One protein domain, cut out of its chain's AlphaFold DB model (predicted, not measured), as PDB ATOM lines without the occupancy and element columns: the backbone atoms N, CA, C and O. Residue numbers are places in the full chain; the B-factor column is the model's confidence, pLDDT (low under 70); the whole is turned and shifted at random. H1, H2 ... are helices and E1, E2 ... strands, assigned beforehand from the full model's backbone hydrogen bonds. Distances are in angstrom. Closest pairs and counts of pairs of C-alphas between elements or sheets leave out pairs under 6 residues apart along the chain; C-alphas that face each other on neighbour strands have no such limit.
ATOM      1  N   THR A  26     166.021 241.760  85.926       84.19
ATOM      2  CA  THR A  26     164.762 241.790  86.675       84.19
ATOM      3  C   THR A  26     165.031 241.543  88.152       84.19
ATOM      4  O   THR A  26     165.435 240.448  88.535       84.19
ATOM      5  N   CYS A  27     164.778 242.545  88.987       83.44
ATOM      6  CA  CYS A  27     164.875 242.476  90.439       83.44
ATOM      7  C   CYS A  27     163.489 242.331  91.054       83.44
ATOM      8  O   CYS A  27     162.610 243.151  90.819       83.44
ATOM      9  N   THR A  28     163.291 241.302  91.871       84.06
ATOM     10  CA  THR A  28     162.071 241.112  92.658       84.06
ATOM     11  C   THR A  28     162.371 241.399  94.115       84.06
ATOM     12  O   THR A  28     163.337 240.854  94.630       84.06
ATOM     13  N   VAL A  29     161.569 242.230  94.778       82.50
ATOM     14  CA  VAL A  29     161.698 242.564  96.203       82.50
ATOM     15  C   VAL A  29     160.309 242.570  96.831       82.50
ATOM     16  O   VAL A  29     159.415 243.280  96.371       82.50
ATOM     17  N   GLY A  30     160.096 241.764  97.874       79.62
ATOM     18  CA  GLY A  30     158.829 241.728  98.615       79.62
ATOM     19  C   GLY A  30     157.604 241.393  97.753       79.62
ATOM     20  O   GLY A  30     156.502 241.856  98.042       79.62
ATOM     21  N   GLY A  31     157.797 240.627  96.675       76.12
ATOM     22  CA  GLY A  31     156.743 240.241  95.731       76.12
ATOM     23  C   GLY A  31     156.456 241.241  94.603       76.12
ATOM     24  O   GLY A  31     155.556 240.988  93.805       76.12
ATOM     25  N   ALA A  32     157.203 242.345  94.505       77.25
ATOM     26  CA  ALA A  32     157.161 243.266  93.368       77.25
ATOM     27  C   ALA A  32     158.414 243.092  92.503       77.25
ATOM     28  O   ALA A  32     159.511 243.019  93.046       77.25
ATOM     29  N   SER A  33     158.259 243.031  91.179       80.38
ATOM     30  CA  SER A  33     159.375 242.914  90.234       80.38
ATOM     31  C   SER A  33     159.551 244.207  89.440       80.38
ATOM     32  O   SER A  33     158.583 244.718  88.878       80.38
ATOM     33  N   GLU A  34     160.782 244.702  89.368       83.06
ATOM     34  CA  GLU A  34     161.217 245.794  88.497       83.06
ATOM     35  C   GLU A  34     162.280 245.283  87.524       83.06
ATOM     36  O   GLU A  34     163.116 244.454  87.886       83.06
ATOM     37  N   SER A  35     162.244 245.771  86.288       81.31
ATOM     38  CA  SER A  35     163.190 245.402  85.236       81.31
ATOM     39  C   SER A  35     163.991 246.628  84.815       81.31
ATOM     40  O   SER A  35     163.420 247.698  84.621       81.31
ATOM     41  N   PHE A  36     165.302 246.456  84.670       79.62
ATOM     42  CA  PHE A  36     166.255 247.489  84.280       79.62
ATOM     43  C   PHE A  36     166.991 247.061  83.015       79.62
ATOM     44  O   PHE A  36     167.411 245.906  82.885       79.62
ATOM     45  N   THR A  37     167.182 248.005  82.104       83.06
ATOM     46  CA  THR A  37     167.919 247.818  80.853       83.06
ATOM     47  C   THR A  37     169.174 248.688  80.820       83.06
ATOM     48  O   THR A  37     169.408 249.502  81.713       83.06
ATOM     49  N   GLU A  38     170.010 248.529  79.789       76.50
ATOM     50  CA  GLU A  38     171.224 249.344  79.622       76.50
ATOM     51  C   GLU A  38     170.894 250.837  79.500       76.50
ATOM     52  O   GLU A  38     171.682 251.677  79.926       76.50
ATOM     53  N   ASP A  39     169.711 251.153  78.966       76.69
ATOM     54  CA  ASP A  39     169.207 252.514  78.810       76.69
ATOM     55  C   ASP A  39     168.805 253.159  80.158       76.69
ATOM     56  O   ASP A  39     168.812 254.385  80.274       76.69
ATOM     57  N   ASP A  40     168.487 252.359  81.187       75.31
ATOM     58  CA  ASP A  40     168.120 252.836  82.533       75.31
ATOM     59  C   ASP A  40     169.340 253.098  83.428       75.31
ATOM     60  O   ASP A  40     169.243 253.751  84.473       75.31
ATOM     61  N   LEU A  41     170.505 252.575  83.041       74.75
ATOM     62  CA  LEU A  41     171.720 252.695  83.826       74.75
ATOM     63  C   LEU A  41     172.325 254.101  83.703       74.75
ATOM     64  O   LEU A  41     172.396 254.668  82.608       74.75
ATOM     65  N   PRO A  42     172.850 254.677  84.803       72.69
ATOM     66  CA  PRO A  42     173.572 255.936  84.719       72.69
ATOM     67  C   PRO A  42     174.772 255.793  83.774       72.69
ATOM     68  O   PRO A  42     175.484 254.783  83.787       72.69
ATOM     69  N   SER A  43     175.007 256.815  82.949       57.31
ATOM     70  CA  SER A  43     176.116 256.835  81.992       57.31
ATOM     71  C   SER A  43     177.448 256.615  82.723       57.31
ATOM     72  O   SER A  43     177.856 257.449  83.528       57.31
ATOM     73  N   GLY A  44     178.112 255.481  82.463       62.97
ATOM     74  CA  GLY A  44     179.321 255.043  83.178       62.97
ATOM     75  C   GLY A  44     179.161 253.759  84.002       62.97
ATOM     76  O   GLY A  44     180.130 253.309  84.607       62.97
ATOM     77  N   SER A  45     177.970 253.159  84.019       64.06
ATOM     78  CA  SER A  45     177.737 251.831  84.598       64.06
ATOM     79  C   SER A  45     178.403 250.735  83.762       64.06
ATOM     80  O   SER A  45     178.403 250.816  82.535       64.06
ATOM     81  N   ALA A  46     178.962 249.713  84.418       70.12
ATOM     82  CA  ALA A  46     179.768 248.679  83.767       70.12
ATOM     83  C   ALA A  46     178.978 247.821  82.761       70.12
ATOM     84  O   ALA A  46     179.451 247.580  81.655       70.12
ATOM     85  N   SER A  47     177.782 247.365  83.136       81.44
ATOM     86  CA  SER A  47     176.809 246.668  82.280       81.44
ATOM     87  C   SER A  47     175.550 246.349  83.096       81.44
ATOM     88  O   SER A  47     175.584 246.385  84.330       81.44
ATOM     89  N   VAL A  48     174.447 245.989  82.428       81.12
ATOM     90  CA  VAL A  48     173.247 245.455  83.109       81.12
ATOM     91  C   VAL A  48     173.568 244.185  83.886       81.12
ATOM     92  O   VAL A  48     173.048 244.008  84.979       81.12
ATOM     93  N   GLU A  49     174.468 243.346  83.372       82.94
ATOM     94  CA  GLU A  49     174.967 242.144  84.049       82.94
ATOM     95  C   GLU A  49     175.573 242.443  85.410       82.94
ATOM     96  O   GLU A  49     175.156 241.882  86.419       82.94
ATOM     97  N   GLU A  50     176.555 243.339  85.426       83.94
ATOM     98  CA  GLU A  50     177.313 243.643  86.633       83.94
ATOM     99  C   GLU A  50     176.426 244.338  87.673       83.94
ATOM    100  O   GLU A  50     176.503 244.043  88.864       83.94
ATOM    101  N   TYR A  51     175.512 245.199  87.215       83.12
ATOM    102  CA  TYR A  51     174.498 245.807  88.072       83.12
ATOM    103  C   TYR A  51     173.534 244.766  88.658       83.12
ATOM    104  O   TYR A  51     173.179 244.846  89.838       83.12
ATOM    105  N   CYS A  52     173.127 243.777  87.857       85.19
ATOM    106  CA  CYS A  52     172.219 242.722  88.292       85.19
ATOM    107  C   CYS A  52     172.855 241.813  89.337       85.19
ATOM    108  O   CYS A  52     172.237 241.537  90.364       85.19
ATOM    109  N   ASP A  53     174.096 241.392  89.097       86.56
ATOM    110  CA  ASP A  53     174.843 240.517  90.000       86.56
ATOM    111  C   ASP A  53     175.137 241.221  91.333       86.56
ATOM    112  O   ASP A  53     174.877 240.673  92.405       86.56
ATOM    113  N   ALA A  54     175.557 242.492  91.282       86.00
ATOM    114  CA  ALA A  54     175.775 243.302  92.477       86.00
ATOM    115  C   ALA A  54     174.484 243.511  93.283       86.00
ATOM    116  O   ALA A  54     174.501 243.421  94.514       86.00
ATOM    117  N   SER A  55     173.364 243.768  92.603       83.69
ATOM    118  CA  SER A  55     172.062 243.948  93.251       83.69
ATOM    119  C   SER A  55     171.561 242.645  93.873       83.69
ATOM    120  O   SER A  55     171.154 242.646  95.033       83.69
ATOM    121  N   ASP A  56     171.651 241.519  93.161       84.94
ATOM    122  CA  ASP A  56     171.285 240.197  93.685       84.94
ATOM    123  C   ASP A  56     172.121 239.823  94.917       84.94
ATOM    124  O   ASP A  56     171.579 239.419  95.951       84.94
ATOM    125  N   ALA A  57     173.439 240.029  94.851       85.88
ATOM    126  CA  ALA A  57     174.338 239.808  95.977       85.88
ATOM    127  C   ALA A  57     173.990 240.709  97.170       85.88
ATOM    128  O   ALA A  57     173.998 240.244  98.313       85.88
ATOM    129  N   ALA A  58     173.635 241.974  96.923       84.94
ATOM    130  CA  ALA A  58     173.201 242.897  97.964       84.94
ATOM    131  C   ALA A  58     171.890 242.442  98.620       84.94
ATOM    132  O   ALA A  58     171.812 242.444  99.848       84.94
ATOM    133  N   TYR A  59     170.888 241.997  97.855       82.69
ATOM    134  CA  TYR A  59     169.634 241.483  98.423       82.69
ATOM    135  C   TYR A  59     169.865 240.221  99.261       82.69
ATOM    136  O   TYR A  59     169.430 240.167 100.416       82.69
ATOM    137  N   LYS A  60     170.654 239.269  98.745       81.75
ATOM    138  CA  LYS A  60     171.058 238.053  99.473       81.75
ATOM    139  C   LYS A  60     171.809 238.371 100.765       81.75
ATOM    140  O   LYS A  60     171.546 237.750 101.791       81.75
ATOM    141  N   ALA A  61     172.723 239.341 100.734       84.00
ATOM    142  CA  ALA A  61     173.482 239.765 101.911       84.00
ATOM    143  C   ALA A  61     172.626 240.542 102.924       84.00
ATOM    144  O   ALA A  61     172.870 240.460 104.127       84.00
ATOM    145  N   SER A  62     171.618 241.278 102.453       80.81
ATOM    146  CA  SER A  62     170.744 242.103 103.295       80.81
ATOM    147  C   SER A  62     169.664 241.293 104.018       80.81
ATOM    148  O   SER A  62     169.010 241.824 104.914       80.81
ATOM    149  N   GLY A  63     169.443 240.027 103.639       76.69
ATOM    150  CA  GLY A  63     168.373 239.189 104.194       76.69
ATOM    151  C   GLY A  63     166.962 239.691 103.863       76.69
ATOM    152  O   GLY A  63     165.989 239.253 104.474       76.69
ATOM    153  N   ILE A  64     166.857 240.631 102.920       77.12
ATOM    154  CA  ILE A  64     165.591 241.092 102.359       77.12
ATOM    155  C   ILE A  64     165.120 239.999 101.401       77.12
ATOM    156  O   ILE A  64     165.931 239.456 100.654       77.12
ATOM    157  N   ASP A  65     163.825 239.681 101.422       78.12
ATOM    158  CA  ASP A  65     163.206 238.753 100.471       78.12
ATOM    159  C   ASP A  65     163.199 239.397  99.076       78.12
ATOM    160  O   ASP A  65     162.230 240.028  98.644       78.12
ATOM    161  N   GLY A  66     164.356 239.349  98.424       79.06
ATOM    162  CA  GLY A  66     164.573 239.886  97.103       79.06
ATOM    163  C   GLY A  66     165.699 239.173  96.366       79.06
ATOM    164  O   GLY A  66     166.610 238.609  96.970       79.06
ATOM    165  N   SER A  67     165.606 239.168  95.044       82.50
ATOM    166  CA  SER A  67     166.552 238.514  94.141       82.50
ATOM    167  C   SER A  67     166.540 239.216  92.795       82.50
ATOM    168  O   SER A  67     165.459 239.579  92.317       82.50
ATOM    169  N   CYS A  68     167.697 239.342  92.156       82.50
ATOM    170  CA  CYS A  68     167.768 239.811  90.777       82.50
ATOM    171  C   CYS A  68     168.207 238.683  89.852       82.50
ATOM    172  O   CYS A  68     169.064 237.874  90.193       82.50
ATOM    173  N   SER A  69     167.603 238.623  88.670       80.75
ATOM    174  CA  SER A  69     167.956 237.658  87.638       80.75
ATOM    175  C   SER A  69     168.059 238.352  86.298       80.75
ATOM    176  O   SER A  69     167.211 239.170  85.936       80.75
ATOM    177  N   MET A  70     169.080 237.965  85.546       83.94
ATOM    178  CA  MET A  70     169.159 238.291  84.135       83.94
ATOM    179  C   MET A  70     168.078 237.557  83.345       83.94
ATOM    180  O   MET A  70     167.835 236.371  83.594       83.94
ATOM    181  N   ASN A  71     167.463 238.277  82.410       70.12
ATOM    182  CA  ASN A  71     166.611 237.770  81.337       70.12
ATOM    183  C   ASN A  71     167.242 238.073  79.974       70.12
ATOM    184  O   ASN A  71     167.930 239.117  79.850       70.12
TER     185      ASN A  71
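AT A GLANCE: This is residues 26 to 71 of the 71 residues of an uncharacterized protein of Flavobacteriales bacterium CG_4_10_14_0_2_um_filter_32_8 (UniProt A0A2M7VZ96). Picture a small sheet of three antiparallel strands with a single helix, H1, packed along one of its faces, over the edge strand E3, and no named helix on the other face. The hairpin of E1 and E2 makes the rest of the sheet, and a long loop, residues 37 to 47, leads from E2 to H1. The printed part has 46 residues, with E1, E2, H1 and E3 in that order along the chain and the sheet ordered E2, E1, E3; the class is mixed, helices and strands. It is compact, with a radius of gyration of the C-alphas of 10.5 A, yet elongated, spanning 29 by 19 by 16 A.

HOW THE PARTS SIT: Start at E1, residues 26 to 29, the inner strand. Beside it, E3, residues 66 to 70, is antiparallel at 174 degrees, with N 28 and O 67 2.8 A apart, within hydrogen-bond range. On the other side of E1, E2, residues 32 to 36, is antiparallel at 150 degrees, with N 34 and O 27 2.8 A apart, also within range. Look next at H1, residues 48 to 62: it is on the sheet at a height over the sheet of 7.6 A. It lies over E3 and runs along the strands, at 20 degrees to E3 on the local plane; their closest C-alphas, of Asp 56 and Cys 68, are 4.6 A apart. This gives two layers, a helix on one face of a sheet. E2, H1 and E3 form a split strand-helix-strand unit, two strands running the same way with E1 between them; its crossover is right-handed. In H1 every O i to N i+4 pair is within hydrogen-bond range.

IN THESE COORDINATES: Find C-alpha 26 at (164.762, 241.790, 86.675), where E1 begins its 10.0 A. E2 covers 13.5 A. From C-alpha 48 at (173.247, 245.455, 83.109), H1 runs 20.6 A to Ser 62. E3 covers 13.8 A and ends at C-alpha 70, (169.159, 238.291, 84.135).

THE WHOLE: The C-alphas of Gly 31 and Gly 44, the two farthest apart, are 29.8 A from each other. The printed part has no cut; the link from E2 to H1, 11 residues, is long, and the other two links are tight. Mean pLDDT of the printed part is 79.5, and residues 43 to 45 are under 70.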